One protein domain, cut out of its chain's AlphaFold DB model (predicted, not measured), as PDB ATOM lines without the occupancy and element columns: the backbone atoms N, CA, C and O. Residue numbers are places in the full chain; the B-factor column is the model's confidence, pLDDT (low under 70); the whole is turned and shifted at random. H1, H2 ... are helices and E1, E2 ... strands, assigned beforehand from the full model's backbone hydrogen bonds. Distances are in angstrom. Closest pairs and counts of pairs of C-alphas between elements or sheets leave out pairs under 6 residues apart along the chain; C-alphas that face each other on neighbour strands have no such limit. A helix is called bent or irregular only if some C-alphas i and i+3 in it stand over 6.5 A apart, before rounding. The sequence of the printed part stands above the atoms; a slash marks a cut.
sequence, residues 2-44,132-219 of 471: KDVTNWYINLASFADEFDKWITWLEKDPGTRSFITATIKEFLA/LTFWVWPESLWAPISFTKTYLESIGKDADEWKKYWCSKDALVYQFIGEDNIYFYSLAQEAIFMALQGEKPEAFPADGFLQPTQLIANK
ATOM      1  N   LYS A   2      21.806  18.193 -13.737       59.41
ATOM      2  CA  LYS A   2      22.121  19.524 -14.277       59.41
ATOM      3  C   LYS A   2      23.552  19.850 -13.860       59.41
ATOM      4  O   LYS A   2      23.885  19.597 -12.704       59.41
ATOM      5  N   ASP A   3      24.349  20.396 -14.768       69.94
ATOM      6  CA  ASP A   3      25.657  20.939 -14.410       69.94
ATOM      7  C   ASP A   3      25.456  22.182 -13.543       69.94
ATOM      8  O   ASP A   3      24.642  23.052 -13.860       69.94
ATOM      9  N   VAL A   4      26.149  22.225 -12.408       73.81
ATOM     10  CA  VAL A   4      26.073  23.319 -11.438       73.81
ATOM     11  C   VAL A   4      27.490  23.704 -11.054       73.81
ATOM     12  O   VAL A   4      28.246  22.866 -10.559       73.81
ATOM     13  N   THR A   5      27.833  24.973 -11.246       88.00
ATOM     14  CA  THR A   5      29.072  25.561 -10.729       88.00
ATOM     15  C   THR A   5      28.919  25.799  -9.231       88.00
ATOM     16  O   THR A   5      27.947  26.415  -8.803       88.00
ATOM     17  N   ASN A   6      29.862  25.307  -8.428       90.94
ATOM     18  CA  ASN A   6      29.844  25.454  -6.970       90.94
ATOM     19  C   ASN A   6      31.101  26.177  -6.495       90.94
ATOM     20  O   ASN A   6      32.084  26.288  -7.225       90.94
ATOM     21  N   TRP A   7      31.075  26.625  -5.248       92.81
ATOM     22  CA  TRP A   7      32.239  27.191  -4.586       92.81
ATOM     23  C   TRP A   7      33.017  26.107  -3.869       92.81
ATOM     24  O   TRP A   7      32.437  25.183  -3.291       92.81
ATOM     25  N   TYR A   8      34.333  26.259  -3.888       93.12
ATOM     26  CA  TYR A   8      35.262  25.330  -3.274       93.12
ATOM     27  C   TYR A   8      36.348  26.098  -2.530       93.12
ATOM     28  O   TYR A   8      36.781  27.157  -2.980       93.12
ATOM     29  N   ILE A   9      36.830  25.523  -1.434       93.44
ATOM     30  CA  ILE A   9      38.096  25.914  -0.817       93.44
ATOM     31  C   ILE A   9      39.185  25.020  -1.391       93.44
ATOM     32  O   ILE A   9      39.091  23.791  -1.344       93.44
ATOM     33  N   ASN A  10      40.240  25.632  -1.922       93.19
ATOM     34  CA  ASN A  10      41.421  24.902  -2.350       93.19
ATOM     35  C   ASN A  10      42.235  24.469  -1.121       93.19
ATOM     36  O   ASN A  10      43.128  25.186  -0.692       93.19
ATOM     37  N   LEU A  11      41.944  23.299  -0.548       95.12
ATOM     38  CA  LEU A  11      42.659  22.831   0.648       95.12
ATOM     39  C   LEU A  11      44.178  22.743   0.440       95.12
ATOM     40  O   LEU A  11      44.940  22.979   1.373       95.12
ATOM     41  N   ALA A  12      44.631  22.450  -0.782       91.88
ATOM     42  CA  ALA A  12      46.053  22.329  -1.086       91.88
ATOM     43  C   ALA A  12      46.825  23.650  -0.915       91.88
ATOM     44  O   ALA A  12      48.033  23.605  -0.701       91.88
ATOM     45  N   SER A  13      46.164  24.819  -0.954       93.25
ATOM     46  CA  SER A  13      46.842  26.101  -0.702       93.25
ATOM     47  C   SER A  13      47.239  26.312   0.761       93.25
ATOM     48  O   SER A  13      47.946  27.270   1.049       93.25
ATOM     49  N   PHE A  14      46.802  25.437   1.672       95.50
ATOM     50  CA  PHE A  14      47.100  25.505   3.105       95.50
ATOM     51  C   PHE A  14      48.060  24.401   3.579       95.50
ATOM     52  O   PHE A  14      48.247  24.234   4.780       95.50
ATOM     53  N   ALA A  15      48.663  23.632   2.662       91.81
ATOM     54  CA  ALA A  15      49.480  22.461   2.999       91.81
ATOM     55  C   ALA A  15      50.610  22.766   4.003       91.81
ATOM     56  O   ALA A  15      50.750  22.053   4.994       91.81
ATOM     57  N   ASP A  16      51.345  23.863   3.800       92.75
ATOM     58  CA  ASP A  16      52.444  24.264   4.690       92.75
ATOM     59  C   ASP A  16      51.955  24.592   6.114       92.75
ATOM     60  O   ASP A  16      52.635  24.298   7.100       92.75
ATOM     61  N   GLU A  17      50.765  25.186   6.245       96.56
ATOM     62  CA  GLU A  17      50.160  25.489   7.545       96.56
ATOM     63  C   GLU A  17      49.618  24.223   8.221       96.56
ATOM     64  O   GLU A  17      49.805  24.043   9.427       96.56
ATOM     65  N   PHE A  18      49.047  23.287   7.454       96.06
ATOM     66  CA  PHE A  18      48.665  21.977   7.986       96.06
ATOM     67  C   PHE A  18      49.865  21.212   8.549       96.06
ATOM     68  O   PHE A  18      49.756  20.631   9.629       96.06
ATOM     69  N   ASP A  19      51.020  21.243   7.881       93.50
ATOM     70  CA  ASP A  19      52.233  20.579   8.371       93.50
ATOM     71  C   ASP A  19      52.714  21.169   9.709       93.50
ATOM     72  O   ASP A  19      53.099  20.426  10.624       93.50
ATOM     73  N   LYS A  20      52.643  22.498   9.869       95.06
ATOM     74  CA  LYS A  20      52.946  23.172  11.144       95.06
ATOM     75  C   LYS A  20      51.967  22.757  12.239       95.06
ATOM     76  O   LYS A  20      52.400  22.412  13.341       95.06
ATOM     77  N   TRP A  21      50.670  22.762  11.933       95.19
ATOM     78  CA  TRP A  21      49.616  22.377  12.869       95.19
ATOM     79  C   TRP A  21      49.758  20.922  13.329       95.19
ATOM     80  O   TRP A  21      49.752  20.642  14.525       95.19
ATOM     81  N   ILE A  22      50.000  19.991  12.406       94.56
ATOM     82  CA  ILE A  22      50.191  18.569  12.725       94.56
ATOM     83  C   ILE A  22      51.454  18.353  13.555       94.56
ATOM     84  O   ILE A  22      51.428  17.600  14.524       94.56
ATOM     85  N   THR A  23      52.551  19.040  13.228       94.25
ATOM     86  CA  THR A  23      53.789  18.966  14.021       94.25
ATOM     87  C   THR A  23      53.570  19.431  15.463       94.25
ATOM     88  O   THR A  23      54.228  18.938  16.382       94.25
ATOM     89  N   TRP A  24      52.672  20.395  15.676       94.31
ATOM     90  CA  TRP A  24      52.261  20.824  17.009       94.31
ATOM     91  C   TRP A  24      51.387  19.766  17.696       94.31
ATOM     92  O   TRP A  24      51.706  19.370  18.815       94.31
ATOM     93  N   LEU A  25      50.371  19.238  17.001       94.38
ATOM     94  CA  LEU A  25      49.493  18.174  17.504       94.38
ATOM     95  C   LEU A  25      50.273  16.933  17.960       94.38
ATOM     96  O   LEU A  25      49.982  16.362  19.002       94.38
ATOM     97  N   GLU A  26      51.306  16.523  17.223       94.81
ATOM     98  CA  GLU A  26      52.120  15.348  17.572       94.81
ATOM     99  C   GLU A  26      52.965  15.522  18.844       94.81
ATOM    100  O   GLU A  26      53.485  14.538  19.372       94.81
ATOM    101  N   LYS A  27      53.117  16.755  19.339       94.69
ATOM    102  CA  LYS A  27      53.809  17.055  20.601       94.69
ATOM    103  C   LYS A  27      52.852  17.164  21.783       94.69
ATOM    104  O   LYS A  27      53.318  17.116  22.921       94.69
ATOM    105  N   ASP A  28      51.558  17.335  21.530       93.31
ATOM    106  CA  ASP A  28      50.555  17.423  22.579       93.31
ATOM    107  C   ASP A  28      50.198  16.014  23.094       93.31
ATOM    108  O   ASP A  28      49.657  15.201  22.342       93.31
ATOM    109  N   PRO A  29      50.452  15.698  24.379       91.94
ATOM    110  CA  PRO A  29      50.077  14.408  24.957       91.94
ATOM    111  C   PRO A  29      48.554  14.183  25.015       91.94
ATOM    112  O   PRO A  29      48.127  13.051  25.237       91.94
ATOM    113  N   GLY A  30      47.737  15.226  24.833       91.00
ATOM    114  CA  GLY A  30      46.285  15.123  24.694       91.00
ATOM    115  C   GLY A  30      45.820  14.593  23.334       91.00
ATOM    116  O   GLY A  30      44.680  14.132  23.218       91.00
ATOM    117  N   THR A  31      46.691  14.596  22.320       94.00
ATOM    118  CA  THR A  31      46.345  14.191  20.958       94.00
ATOM    119  C   THR A  31      46.637  12.711  20.706       94.00
ATOM    120  O   THR A  31      47.764  12.224  20.804       94.00
ATOM    121  N   ARG A  32      45.606  11.962  20.296       93.56
ATOM    122  CA  ARG A  32      45.727  10.531  19.974       93.56
ATOM    123  C   ARG A  32      46.465  10.338  18.648       93.56
ATOM    124  O   ARG A  32      46.070  10.898  17.629       93.56
ATOM    125  N   SER A  33      47.461   9.455  18.619       92.69
ATOM    126  CA  SER A  33      48.325   9.238  17.443       92.69
ATOM    127  C   SER A  33      47.582   8.834  16.165       92.69
ATOM    128  O   SER A  33      48.002   9.177  15.062       92.69
ATOM    129  N   PHE A  34      46.451   8.129  16.277       95.00
ATOM    130  CA  PHE A  34      45.676   7.754  15.095       95.00
ATOM    131  C   PHE A  34      45.000   8.960  14.424       95.00
ATOM    132  O   PHE A  34      44.683   8.878  13.239       95.00
ATOM    133  N   ILE A  35      44.788  10.067  15.146       95.94
ATOM    134  CA  ILE A  35      44.232  11.302  14.585       95.94
ATOM    135  C   ILE A  35      45.235  11.888  13.598       95.94
ATOM    136  O   ILE A  35      44.915  12.029  12.422       95.94
ATOM    137  N   THR A  36      46.470  12.137  14.037       95.81
ATOM    138  CA  THR A  36      47.517  12.698  13.171       95.81
ATOM    139  C   THR A  36      47.881  11.744  12.036       95.81
ATOM    140  O   THR A  36      48.051  12.192  10.904       95.81
ATOM    141  N   ALA A  37      47.891  10.429  12.281       95.31
ATOM    142  CA  ALA A  37      48.041   9.431  11.222       95.31
ATOM    143  C   ALA A  37      46.925   9.537  10.165       95.31
ATOM    144  O   ALA A  37      47.218   9.582   8.974       95.31
ATOM    145  N   THR A  38      45.661   9.652  10.591       95.38
ATOM    146  CA  THR A  38      44.512   9.798   9.681       95.38
ATOM    147  C   THR A  38      44.599  11.090   8.872       95.38
ATOM    148  O   THR A  38      44.329  11.073   7.677       95.38
ATOM    149  N   ILE A  39      44.997  12.204   9.493       95.88
ATOM    150  CA  ILE A  39      45.175  13.487   8.801       95.88
ATOM    151  C   ILE A  39      46.273  13.369   7.733       95.88
ATOM    152  O   ILE A  39      46.064  13.767   6.588       95.88
ATOM    153  N   LYS A  40      47.415  12.758   8.076       94.94
ATOM    154  CA  LYS A  40      48.544  12.549   7.155       94.94
ATOM    155  C   LYS A  40      48.180  11.701   5.938       94.94
ATOM    156  O   LYS A  40      48.727  11.938   4.865       94.94
ATOM    157  N   GLU A  41      47.234  10.766   6.059       93.94
ATOM    158  CA  GLU A  41      46.721  10.031   4.894       93.94
ATOM    159  C   GLU A  41      46.092  10.966   3.851       93.94
ATOM    160  O   GLU A  41      46.229  10.714   2.660       93.94
ATOM    161  N   PHE A  42      45.429  12.052   4.265       94.06
ATOM    162  CA  PHE A  42      44.859  13.039   3.340       94.06
ATOM    163  C   PHE A  42      45.892  14.038   2.815       94.06
ATOM    164  O   PHE A  42      45.687  14.593   1.747       94.06
ATOM    165  N   LEU A  43      47.004  14.258   3.514       92.69
ATOM    166  CA  LEU A  43      48.104  15.091   3.007       92.69
ATOM    167  C   LEU A  43      49.033  14.342   2.042       92.69
ATOM    168  O   LEU A  43      49.925  14.940   1.441       92.69
ATOM    169  N   ALA A  44      48.835  13.032   1.876       91.62
ATOM    170  CA  ALA A  44      49.596  12.239   0.928       91.62
ATOM    171  C   ALA A  44      49.366  12.707  -0.517       91.62
ATOM    172  O   ALA A  44      48.316  13.250  -0.882       91.62
ATOM    173  N   LEU A 132      22.650  29.437  -5.201       93.31
ATOM    174  CA  LEU A 132      23.345  28.416  -4.435       93.31
ATOM    175  C   LEU A 132      22.906  28.415  -2.971       93.31
ATOM    176  O   LEU A 132      22.547  29.440  -2.395       93.31
ATOM    177  N   THR A 133      23.035  27.258  -2.340       93.88
ATOM    178  CA  THR A 133      22.898  27.098  -0.892       93.88
ATOM    179  C   THR A 133      24.166  26.510  -0.306       93.88
ATOM    180  O   THR A 133      24.859  25.746  -0.980       93.88
ATOM    181  N   PHE A 134      24.472  26.801   0.956       93.88
ATOM    182  CA  PHE A 134      25.560  26.107   1.639       93.88
ATOM    183  C   PHE A 134      25.254  24.613   1.747       93.88
ATOM    184  O   PHE A 134      24.104  24.189   1.882       93.88
ATOM    185  N   TRP A 135      26.281  23.786   1.605       91.75
ATOM    186  CA  TRP A 135      26.141  22.356   1.830       91.75
ATOM    187  C   TRP A 135      26.248  22.055   3.329       91.75
ATOM    188  O   TRP A 135      26.951  22.752   4.060       91.75
ATOM    189  N   VAL A 136      25.568  20.997   3.781       90.50
ATOM    190  CA  VAL A 136      25.445  20.665   5.213       90.50
ATOM    191  C   VAL A 136      26.796  20.420   5.894       90.50
ATOM    192  O   VAL A 136      26.971  20.754   7.061       90.50
ATOM    193  N   TRP A 137      27.769  19.861   5.165       91.12
ATOM    194  CA  TRP A 137      29.091  19.573   5.718       91.12
ATOM    195  C   TRP A 137      29.848  20.849   6.090       91.12
ATOM    196  O   TRP A 137      30.153  20.980   7.269       91.12
ATOM    197  N   PRO A 138      30.101  21.808   5.176       92.25
ATOM    198  CA  PRO A 138      30.616  23.127   5.537       92.25
ATOM    199  C   PRO A 138      29.860  23.765   6.704       92.25
ATOM    200  O   PRO A 138      30.488  24.152   7.683       92.25
ATOM    201  N   GLU A 139      28.524  23.794   6.644       92.62
ATOM    202  CA  GLU A 139      27.696  24.421   7.681       92.62
ATOM    203  C   GLU A 139      27.957  23.854   9.079       92.62
ATOM    204  O   GLU A 139      28.114  24.603  10.047       92.62
ATOM    205  N   SER A 140      28.099  22.530   9.177       94.06
ATOM    206  CA  SER A 140      28.388  21.847  10.439       94.06
ATOM    207  C   SER A 140      29.712  22.267  11.096       94.06
ATOM    208  O   SER A 140      29.855  22.100  12.308       94.06
ATOM    209  N   LEU A 141      30.654  22.845  10.338       95.88
ATOM    210  CA  LEU A 141      31.991  23.221  10.818       95.88
ATOM    211  C   LEU A 141      32.014  24.573  11.539       95.88
ATOM    212  O   LEU A 141      32.888  24.804  12.369       95.88
ATOM    213  N   TRP A 142      31.046  25.456  11.272       93.56
ATOM    214  CA  TRP A 142      30.869  26.716  12.010       93.56
ATOM    215  C   TRP A 142      29.603  26.737  12.879       93.56
ATOM    216  O   TRP A 142      29.408  27.664  13.670       93.56
ATOM    217  N   ALA A 143      28.740  25.720  12.780       95.12
ATOM    218  CA  ALA A 143      27.552  25.587  13.622       95.12
ATOM    219  C   ALA A 143      27.845  25.673  15.138       95.12
ATOM    220  O   ALA A 143      27.101  26.380  15.824       95.12
ATOM    221  N   PRO A 144      28.933  25.084  15.688       96.06
ATOM    222  CA  PRO A 144      29.261  25.233  17.109       96.06
ATOM    223  C   PRO A 144      29.417  26.690  17.571       96.06
ATOM    224  O   PRO A 144      28.984  27.030  18.672       96.06
ATOM    225  N   ILE A 145      29.947  27.574  16.717       97.12
ATOM    226  CA  ILE A 145      30.051  29.016  17.003       97.12
ATOM    227  C   ILE A 145      28.651  29.631  17.126       97.12
ATOM    228  O   ILE A 145      28.377  30.414  18.038       97.12
ATOM    229  N   SER A 146      27.733  29.230  16.243       96.19
ATOM    230  CA  SER A 146      26.336  29.675  16.283       96.19
ATOM    231  C   SER A 146      25.622  29.188  17.549       96.19
ATOM    232  O   SER A 146      24.822  29.927  18.126       96.19
ATOM    233  N   PHE A 147      25.950  27.988  18.041       96.69
ATOM    234  CA  PHE A 147      25.444  27.490  19.322       96.69
ATOM    235  C   PHE A 147      25.993  28.291  20.506       96.69
ATOM    236  O   PHE A 147      25.217  28.648  21.391       96.69
ATOM    237  N   THR A 148      27.285  28.647  20.506       97.62
ATOM    238  CA  THR A 148      27.861  29.549  21.520       97.62
ATOM    239  C   THR A 148      27.123  30.884  21.541       97.62
ATOM    240  O   THR A 148      26.715  31.339  22.607       97.62
ATOM    241  N   LYS A 149      26.892  31.480  20.366       97.75
ATOM    242  CA  LYS A 149      26.147  32.734  20.233       97.75
ATOM    243  C   LYS A 149      24.726  32.619  20.797       97.75
ATOM    244  O   LYS A 149      24.334  33.420  21.639       97.75
ATOM    245  N   THR A 150      23.995  31.580  20.392       97.81
ATOM    246  CA  THR A 150      22.613  31.328  20.838       97.81
ATOM    247  C   THR A 150      22.542  31.129  22.353       97.81
ATOM    248  O   THR A 150      21.651  31.654  23.017       97.81
ATOM    249  N   TYR A 151      23.495  30.386  22.923       97.69
ATOM    250  CA  TYR A 151      23.564  30.177  24.364       97.69
ATOM    251  C   TYR A 151      23.798  31.492  25.116       97.69
ATOM    252  O   TYR A 151      23.081  31.769  26.076       97.69
ATOM    253  N   LEU A 152      24.743  32.324  24.663       98.19
ATOM    254  CA  LEU A 152      25.025  33.633  25.262       98.19
ATOM    255  C   LEU A 152      23.783  34.531  25.264       98.19
ATOM    256  O   LEU A 152      23.432  35.080  26.307       98.19
ATOM    257  N   GLU A 153      23.072  34.598  24.138       97.75
ATOM    258  CA  GLU A 153      21.804  35.327  24.034       97.75
ATOM    259  C   GLU A 153      20.753  34.767  25.008       97.75
ATOM    260  O   GLU A 153      20.084  35.534  25.703       97.75
ATOM    261  N   SER A 154      20.644  33.437  25.134       97.94
ATOM    262  CA  SER A 154      19.668  32.788  26.024       97.94
ATOM    263  C   SER A 154      19.863  33.110  27.512       97.94
ATOM    264  O   SER A 154      18.898  33.079  28.273       97.94
ATOM    265  N   ILE A 155      21.087  33.460  27.920       97.94
ATOM    266  CA  ILE A 155      21.421  33.866  29.293       97.94
ATOM    267  C   ILE A 155      21.552  35.392  29.448       97.94
ATOM    268  O   ILE A 155      22.023  35.868  30.480       97.94
ATOM    269  N   GLY A 156      21.146  36.163  28.431       97.81
ATOM    270  CA  GLY A 156      21.127  37.627  28.447       97.81
ATOM    271  C   GLY A 156      22.490  38.303  28.270       97.81
ATOM    272  O   GLY A 156      22.627  39.477  28.616       97.81
ATOM    273  N   LYS A 157      23.501  37.586  27.764       97.81
ATOM    274  CA  LYS A 157      24.811  38.157  27.412       97.81
ATOM    275  C   LYS A 157      24.824  38.689  25.982       97.81
ATOM    276  O   LYS A 157      23.985  38.319  25.163       97.81
ATOM    277  N   ASP A 158      25.801  39.547  25.684       97.62
ATOM    278  CA  ASP A 158      26.035  39.995  24.314       97.62
ATOM    279  C   ASP A 158      26.465  38.796  23.461       97.62
ATOM    280  O   ASP A 158      27.402  38.062  23.788       97.62
ATOM    281  N   ALA A 159      25.747  38.603  22.361       95.81
ATOM    282  CA  ALA A 159      25.975  37.541  21.409       95.81
ATOM    283  C   ALA A 159      27.424  37.552  20.899       95.81
ATOM    284  O   ALA A 159      28.015  36.488  20.732       95.81
ATOM    285  N   ASP A 160      28.014  38.739  20.715       96.50
ATOM    286  CA  ASP A 160      29.378  38.934  20.210       96.50
ATOM    287  C   ASP A 160      30.479  38.476  21.184       96.50
ATOM    288  O   ASP A 160      31.638  38.332  20.781       96.50
ATOM    289  N   GLU A 161      30.134  38.147  22.436       97.62
ATOM    290  CA  GLU A 161      31.071  37.526  23.378       97.62
ATOM    291  C   GLU A 161      31.554  36.143  22.922       97.62
ATOM    292  O   GLU A 161      32.567  35.673  23.442       97.62
ATOM    293  N   TRP A 162      30.925  35.514  21.916       97.62
ATOM    294  CA  TRP A 162      31.409  34.262  21.318       97.62
ATOM    295  C   TRP A 162      32.889  34.358  20.902       97.62
ATOM    296  O   TRP A 162      33.638  33.392  21.048       97.62
ATOM    297  N   LYS A 163      33.348  35.547  20.479       97.62
ATOM    298  CA  LYS A 163      34.742  35.815  20.086       97.62
ATOM    299  C   LYS A 163      35.736  35.559  21.222       97.62
ATOM    300  O   LYS A 163      36.864  35.168  20.953       97.62
ATOM    301  N   LYS A 164      35.334  35.719  22.489       97.31
ATOM    302  CA  LYS A 164      36.197  35.410  23.646       97.31
ATOM    303  C   LYS A 164      36.508  33.916  23.750       97.31
ATOM    304  O   LYS A 164      37.561  33.559  24.256       97.31
ATOM    305  N   TYR A 165      35.595  33.067  23.281       97.06
ATOM    306  CA  TYR A 165      35.706  31.611  23.367       97.06
ATOM    307  C   TYR A 165      36.365  30.991  22.130       97.06
ATOM    308  O   TYR A 165      36.981  29.938  22.237       97.06
ATOM    309  N   TRP A 166      36.232  31.636  20.967       97.88
ATOM    310  CA  TRP A 166      36.694  31.092  19.684       97.88
ATOM    311  C   TRP A 166      37.876  31.842  19.071       97.88
ATOM    312  O   TRP A 166      38.561  31.279  18.223       97.88
ATOM    313  N   CYS A 167      38.113  33.094  19.473       98.00
ATOM    314  CA  CYS A 167      39.143  33.952  18.886       98.00
ATOM    315  C   CYS A 167      40.232  34.400  19.873       98.00
ATOM    316  O   CYS A 167      41.024  35.278  19.534       98.00
ATOM    317  N   SER A 168      40.251  33.850  21.089       97.69
ATOM    318  CA  SER A 168      41.266  34.132  22.110       97.69
ATOM    319  C   SER A 168      42.239  32.968  22.219       97.69
ATOM    320  O   SER A 168      41.806  31.827  22.349       97.69
ATOM    321  N   LYS A 169      43.541  33.249  22.257       96.06
ATOM    322  CA  LYS A 169      44.596  32.255  22.504       96.06
ATOM    323  C   LYS A 169      44.578  31.677  23.919       96.06
ATOM    324  O   LYS A 169      45.197  30.646  24.155       96.06
ATOM    325  N   ASP A 170      43.896  32.347  24.843       96.38
ATOM    326  CA  ASP A 170      43.671  31.871  26.214       96.38
ATOM    327  C   ASP A 170      42.439  30.950  26.316       96.38
ATOM    328  O   ASP A 170      42.161  30.373  27.364       96.38
ATOM    329  N   ALA A 171      41.678  30.800  25.226       96.12
ATOM    330  CA  ALA A 171      40.543  29.893  25.153       96.12
ATOM    331  C   ALA A 171      40.910  28.612  24.395       96.12
ATOM    332  O   ALA A 171      41.624  28.634  23.394       96.12
ATOM    333  N   LEU A 172      40.367  27.487  24.856       94.38
ATOM    334  CA  LEU A 172      40.490  26.193  24.193       94.38
ATOM    335  C   LEU A 172      39.103  25.658  23.848       94.38
ATOM    336  O   LEU A 172      38.210  25.607  24.694       94.38
ATOM    337  N   VAL A 173      38.939  25.218  22.603       96.00
ATOM    338  CA  VAL A 173      37.718  24.569  22.121       96.00
ATOM    339  C   VAL A 173      38.000  23.091  21.915       96.00
ATOM    340  O   VAL A 173      38.825  22.739  21.079       96.00
ATOM    341  N   TYR A 174      37.285  22.228  22.632       95.94
ATOM    342  CA  TYR A 174      37.403  20.775  22.506       95.94
ATOM    343  C   TYR A 174      36.244  20.208  21.686       95.94
ATOM    344  O   TYR A 174      35.078  20.393  22.030       95.94
ATOM    345  N   GLN A 175      36.560  19.485  20.613       96.00
ATOM    346  CA  GLN A 175      35.584  18.877  19.712       96.00
ATOM    347  C   GLN A 175      35.611  17.353  19.841       96.00
ATOM    348  O   GLN A 175      36.493  16.676  19.307       96.00
ATOM    349  N   PHE A 176      34.627  16.801  20.551       96.38
ATOM    350  CA  PHE A 176      34.445  15.356  20.685       96.38
ATOM    351  C   PHE A 176      33.700  14.801  19.471       96.38
ATOM    352  O   PHE A 176      32.530  15.119  19.259       96.38
ATOM    353  N   ILE A 177      34.364  13.950  18.688       96.62
ATOM    354  CA  ILE A 177      33.821  13.423  17.425       96.62
ATOM    355  C   ILE A 177      34.034  11.910  17.284       96.62
ATOM    356  O   ILE A 177      34.802  11.293  18.023       96.62
ATOM    357  N   GLY A 178      33.369  11.299  16.303       95.94
ATOM    358  CA  GLY A 178      33.722   9.966  15.802       95.94
ATOM    359  C   GLY A 178      34.866  10.026  14.782       95.94
ATOM    360  O   GLY A 178      35.016  11.029  14.088       95.94
ATOM    361  N   GLU A 179      35.649   8.952  14.654       95.50
ATOM    362  CA  GLU A 179      36.827   8.902  13.765       95.50
ATOM    363  C   GLU A 179      36.519   9.184  12.282       95.50
ATOM    364  O   GLU A 179      37.354   9.754  11.582       95.50
ATOM    365  N   ASP A 180      35.298   8.885  11.821       94.56
ATOM    366  CA  ASP A 180      34.846   9.179  10.451       94.56
ATOM    367  C   ASP A 180      34.825  10.697  10.141       94.56
ATOM    368  O   ASP A 180      34.863  11.092   8.978       94.56
ATOM    369  N   ASN A 181      34.805  11.557  11.168       96.38
ATOM    370  CA  ASN A 181      34.717  13.013  11.024       96.38
ATOM    371  C   ASN A 181      36.070  13.737  11.093       96.38
ATOM    372  O   ASN A 181      36.093  14.963  10.990       96.38
ATOM    373  N   ILE A 182      37.189  13.013  11.250       96.94
ATOM    374  CA  ILE A 182      38.514  13.627  11.439       96.94
ATOM    375  C   ILE A 182      38.824  14.609  10.311       96.94
ATOM    376  O   ILE A 182      39.062  15.770  10.601       96.94
ATOM    377  N   TYR A 183      38.714  14.191   9.045       96.25
ATOM    378  CA  TYR A 183      38.991  15.051   7.883       96.25
ATOM    379  C   TYR A 183      38.257  16.401   7.937       96.25
ATOM    380  O   TYR A 183      38.850  17.446   7.666       96.25
ATOM    381  N   PHE A 184      36.972  16.379   8.293       96.75
ATOM    382  CA  PHE A 184      36.124  17.565   8.265       96.75
ATOM    383  C   PHE A 184      36.504  18.559   9.365       96.75
ATOM    384  O   PHE A 184      36.710  19.735   9.083       96.75
ATOM    385  N   TYR A 185      36.666  18.077  10.597       96.69
ATOM    386  CA  TYR A 185      36.981  18.918  11.754       96.69
ATOM    387  C   TYR A 185      38.482  19.206  11.908       96.69
ATOM    388  O   TYR A 185      38.859  20.014  12.749       96.69
ATOM    389  N   SER A 186      39.338  18.566  11.099       95.69
ATOM    390  CA  SER A 186      40.778  18.817  11.073       95.69
ATOM    391  C   SER A 186      41.220  19.664   9.882       95.69
ATOM    392  O   SER A 186      41.848  20.689  10.067       95.69
ATOM    393  N   LEU A 187      40.929  19.245   8.648       96.38
ATOM    394  CA  LEU A 187      41.474  19.883   7.445       96.38
ATOM    395  C   LEU A 187      40.483  20.889   6.868       96.38
ATOM    396  O   LEU A 187      40.852  22.026   6.587       96.38
ATOM    397  N   ALA A 188      39.219  20.488   6.704       97.00
ATOM    398  CA  ALA A 188      38.219  21.365   6.103       97.00
ATOM    399  C   ALA A 188      37.888  22.562   7.009       97.00
ATOM    400  O   ALA A 188      37.863  23.695   6.533       97.00
ATOM    401  N   GLN A 189      37.682  22.331   8.308       97.31
ATOM    402  CA  GLN A 189      37.402  23.400   9.267       97.31
ATOM    403  C   GLN A 189      38.587  24.353   9.412       97.31
ATOM    404  O   GLN A 189      38.405  25.563   9.314       97.31
ATOM    405  N   GLU A 190      39.792  23.820   9.605       96.06
ATOM    406  CA  GLU A 190      40.985  24.646   9.787       96.06
ATOM    407  C   GLU A 190      41.265  25.478   8.529       96.06
ATOM    408  O   GLU A 190      41.564  26.662   8.627       96.06
ATOM    409  N   ALA A 191      41.037  24.931   7.326       96.81
ATOM    410  CA  ALA A 191      41.099  25.717   6.093       96.81
ATOM    411  C   ALA A 191      40.056  26.841   6.034       96.81
ATOM    412  O   ALA A 191      40.376  27.927   5.558       96.81
ATOM    413  N   ILE A 192      38.823  26.615   6.507       96.25
ATOM    414  CA  ILE A 192      37.812  27.681   6.609       96.25
ATOM    415  C   ILE A 192      38.307  28.776   7.561       96.25
ATOM    416  O   ILE A 192      38.213  29.956   7.233       96.25
ATOM    417  N   PHE A 193      38.858  28.400   8.716       96.69
ATOM    418  CA  PHE A 193      39.344  29.352   9.718       96.69
ATOM    419  C   PHE A 193      40.529  30.161   9.185       96.69
ATOM    420  O   PHE A 193      40.536  31.387   9.282       96.69
ATOM    421  N   MET A 194      41.484  29.489   8.544       97.00
ATOM    422  CA  MET A 194      42.628  30.101   7.876       97.00
ATOM    423  C   MET A 194      42.213  31.026   6.728       97.00
ATOM    424  O   MET A 194      42.709  32.146   6.633       97.00
ATOM    425  N   ALA A 195      41.264  30.618   5.882       95.25
ATOM    426  CA  ALA A 195      40.795  31.432   4.760       95.25
ATOM    427  C   ALA A 195      40.189  32.776   5.206       95.25
ATOM    428  O   ALA A 195      40.290  33.769   4.485       95.25
ATOM    429  N   LEU A 196      39.600  32.836   6.405       95.00
ATOM    430  CA  LEU A 196      39.046  34.069   6.976       95.00
ATOM    431  C   LEU A 196      40.121  35.077   7.424       95.00
ATOM    432  O   LEU A 196      39.787  36.223   7.721       95.00
ATOM    433  N   GLN A 197      41.398  34.686   7.448       95.50
ATOM    434  CA  GLN A 197      42.524  35.560   7.797       95.50
ATOM    435  C   GLN A 197      43.016  36.409   6.607       95.50
ATOM    436  O   GLN A 197      43.743  37.383   6.799       95.50
ATOM    437  N   GLY A 198      42.608  36.079   5.375       91.50
ATOM    438  CA  GLY A 198      43.022  36.774   4.151       91.50
ATOM    439  C   GLY A 198      44.224  36.124   3.456       91.50
ATOM    440  O   GLY A 198      44.348  34.905   3.418       91.50
ATOM    441  N   GLU A 199      45.104  36.932   2.855       88.12
ATOM    442  CA  GLU A 199      46.154  36.448   1.937       88.12
ATOM    443  C   GLU A 199      47.302  35.677   2.610       88.12
ATOM    444  O   GLU A 199      48.041  34.963   1.932       88.12
ATOM    445  N   LYS A 200      47.488  35.839   3.924       91.94
ATOM    446  CA  LYS A 200      48.579  35.219   4.693       91.94
ATOM    447  C   LYS A 200      48.011  34.412   5.861       91.94
ATOM    448  O   LYS A 200      48.120  34.864   6.998       91.94
ATOM    449  N   PRO A 201      47.354  33.274   5.580       95.62
ATOM    450  CA  PRO A 201      46.825  32.415   6.625       95.62
ATOM    451  C   PRO A 201      47.950  31.813   7.466       95.62
ATOM    452  O   PRO A 201      48.983  31.406   6.936       95.62
ATOM    453  N   GLU A 202      47.709  31.711   8.766       96.75
ATOM    454  CA  GLU A 202      48.569  31.026   9.724       96.75
ATOM    455  C   GLU A 202      47.740  29.998  10.502       96.75
ATOM    456  O   GLU A 202      46.626  30.297  10.937       96.75
ATOM    457  N   ALA A 203      48.294  28.804  10.734       95.50
ATOM    458  CA  ALA A 203      47.647  27.769  11.553       95.50
ATOM    459  C   ALA A 203      47.439  28.182  13.025       95.50
ATOM    460  O   ALA A 203      46.609  27.621  13.733       95.50
ATOM    461  N   PHE A 204      48.224  29.145  13.513       96.12
ATOM    462  CA  PHE A 204      48.162  29.644  14.890       96.12
ATOM    463  C   PHE A 204      48.105  31.174  14.887       96.12
ATOM    464  O   PHE A 204      49.109  31.823  15.205       96.12
ATOM    465  N   PRO A 205      46.961  31.763  14.504       96.81
ATOM    466  CA  PRO A 205      46.866  33.198  14.299       96.81
ATOM    467  C   PRO A 205      46.898  33.984  15.621       96.81
ATOM    468  O   PRO A 205      46.816  33.437  16.724       96.81
ATOM    469  N   ALA A 206      47.012  35.309  15.518       96.50
ATOM    470  CA  ALA A 206      46.871  36.213  16.661       96.50
ATOM    471  C   ALA A 206      45.427  36.249  17.208       96.50
ATOM    472  O   ALA A 206      44.487  35.799  16.546       96.50
ATOM    473  N   ASP A 207      45.248  36.830  18.400       97.06
ATOM    474  CA  ASP A 207      43.916  37.087  18.962       97.06
ATOM    475  C   ASP A 207      43.038  37.881  17.984       97.06
ATOM    476  O   ASP A 207      43.499  38.785  17.282       97.06
ATOM    477  N   GLY A 208      41.747  37.556  17.967       96.38
ATOM    478  CA  GLY A 208      40.754  38.144  17.066       96.38
ATOM    479  C   GLY A 208      40.432  37.283  15.844       96.38
ATOM    480  O   GLY A 208      39.353  37.443  15.275       96.38
ATOM    481  N   PHE A 209      41.289  36.318  15.501       97.44
ATOM    482  CA  PHE A 209      41.003  35.278  14.507       97.44
ATOM    483  C   PHE A 209      40.571  33.979  15.176       97.44
ATOM    484  O   PHE A 209      40.946  33.719  16.317       97.44
ATOM    485  N   LEU A 210      39.808  33.157  14.452       97.50
ATOM    486  CA  LEU A 210      39.406  31.833  14.920       97.50
ATOM    487  C   LEU A 210      40.643  30.988  15.240       97.50
ATOM    488  O   LEU A 210      41.545  30.872  14.412       97.50
ATOM    489  N   GLN A 211      40.673  30.433  16.447       97.19
ATOM    490  CA  GLN A 211      41.774  29.613  16.937       97.19
ATOM    491  C   GLN A 211      41.567  28.137  16.563       97.19
ATOM    492  O   GLN A 211      40.419  27.677  16.504       97.19
ATOM    493  N   PRO A 212      42.655  27.373  16.354       94.44
ATOM    494  CA  PRO A 212      42.563  25.944  16.097       94.44
ATOM    495  C   PRO A 212      41.941  25.215  17.292       94.44
ATOM    496  O   PRO A 212      42.204  25.517  18.459       94.44
ATOM    497  N   THR A 213      41.114  24.217  16.999       95.06
ATOM    498  CA  THR A 213      40.402  23.448  18.031       95.06
ATOM    499  C   THR A 213      41.141  22.167  18.417       95.06
ATOM    500  O   THR A 213      41.842  21.572  17.599       95.06
ATOM    501  N   GLN A 214      40.918  21.692  19.641       94.12
ATOM    502  CA  GLN A 214      41.408  20.412  20.145       94.12
ATOM    503  C   GLN A 214      40.475  19.280  19.712       94.12
ATOM    504  O   GLN A 214      39.308  19.230  20.109       94.12
ATOM    505  N   LEU A 215      40.973  18.357  18.888       94.88
ATOM    506  CA  LEU A 215      40.159  17.287  18.315       94.88
ATOM    507  C   LEU A 215      40.233  16.004  19.145       94.88
ATOM    508  O   LEU A 215      41.268  15.341  19.186       94.88
ATOM    509  N   ILE A 216      39.111  15.596  19.738       96.06
ATOM    510  CA  ILE A 216      39.024  14.381  20.555       96.06
ATOM    511  C   ILE A 216      38.192  13.328  19.816       96.06
ATOM    512  O   ILE A 216      36.988  13.171  20.029       96.06
ATOM    513  N   ALA A 217      38.842  12.597  18.906       96.12
ATOM    514  CA  ALA A 217      38.178  11.588  18.085       96.12
ATOM    515  C   ALA A 217      38.104  10.222  18.779       96.12
ATOM    516  O   ALA A 217      39.108   9.715  19.280       96.12
ATOM    517  N   ASN A 218      36.928   9.592  18.761       95.88
ATOM    518  CA  ASN A 218      36.677   8.252  19.287       95.88
ATOM    519  C   ASN A 218      36.376   7.262  18.156       95.88
ATOM    520  O   ASN A 218      35.709   7.589  17.174       95.88
ATOM    521  N   LYS A 219      36.852   6.029  18.314       95.56
ATOM    522  CA  LYS A 219      36.586   4.926  17.394       95.56
ATOM    523  C   LYS A 219      35.181   4.372  17.572       95.56
ATOM    524  O   LYS A 219      34.487   4.666  18.542       95.56
TER     525      LYS A 219
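AT A GLANCE: This is residues 2 to 44 and 132 to 219 of the 471 residues of the protein "Class I tRNA ligase family protein" of Treponema sp (UniProt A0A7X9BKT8). One helix, H5, runs through the middle, with a small sheet of two parallel strands, E1 and E2, over its first half and a pair of helices to either side. H1 and H2 run side by side in opposite ways on one side, while H3 and the short H4 make an angled pair on the other, which meets H5 through H3. The printed part has 131 residues, with five named helices and two named strands in the order H1 H2 H3 H4 E1 H5 E2; the class is mostly helix. The whole is compact, with a radius of gyration of the C-alphas of 15.5 A and spans of 48 by 47 by 33 A.

IN THESE COORDINATES: E1 covers residues 174 to 178, beginning at C-alpha (37.403, 20.775, 22.506), and E2 covers residues 214 to 218. H5, residues 179 to 195, is 24.6 A long and ends at C-alpha (40.795, 31.432, 4.760). H1, residues 11 to 25, is 18.8 A long and begins at C-alpha (42.659, 22.831, 0.648); H2, residues 33 to 43, is 15.6 A long. H3, residues 136 to 154, is 24.8 A long with a kink of 48 degrees near residue 143, and H4 covers residues 159 to 166. H1, H3 and H5 are irregular: C-alphas 13 and 16 are 8.0 A apart, 141 and 144 are 7.1 A, and 180 and 183 are 7.6 A.

HOW THE PARTS SIT: E1 and E2 are parallel at 26 degrees, with N 175 and O 214 at 2.8 A and N 216 and O 175 at 2.9 A, within hydrogen-bond range. E1, H5 and E2 form a strand-helix-strand unit, two parallel neighbour strands with a helix between, whose crossover is right-handed. The closest C-alphas of H5 and E2, Glu 179 and Ala 217, are 5.3 A apart. H5 is the hub, touching three helices. It touches H2 at a steep tilt of 59 degrees, Ile 39 and Tyr 183 having the closest C-alphas at 6.4 A. With residues 187 to 194 alone it touches H1, closest at the C-alphas of Leu 11 and Ala 191, 6.4 A. H1 and H2, a helical hairpin, only just touch, with 3 pairs of C-alphas within 8 A, the closest Ile 22 and Thr 36 at 6.5 A. H5 with residues 184 to 189 alone touches residues 137 to 142 of H3, about perpendicular at 76 degrees; the closest C-alphas are those of Leu 141 and Gln 189, 5.6 A. H3 with residues 145 to 153 alone touches H4 at a steep tilt of 61 degrees, closest at the C-alphas of Lys 149 and Ala 159, 5.0 A. H4 and H5 are apart. O i to N i+4 pairs within range number 8 of 11 in H1, 6 of 7 in H2, 11 of 15 in H3, 8 of 13 in H5 and 1 of 4 in H4, which has 4 of 5 O i to N i+3 pairs within range.

THE WHOLE: The two C-alphas farthest apart, those of Lys 2 and Pro 29, are 48.4 A apart. Residues 45 to 131 are not printed, and C-alphas 44 and 132 are 31.3 A apart across the cut. The link from H5 to E2, residues 196 to 213, is long. The mean pLDDT of the printed part is 94.6, and residues 2 to 3 are under 70.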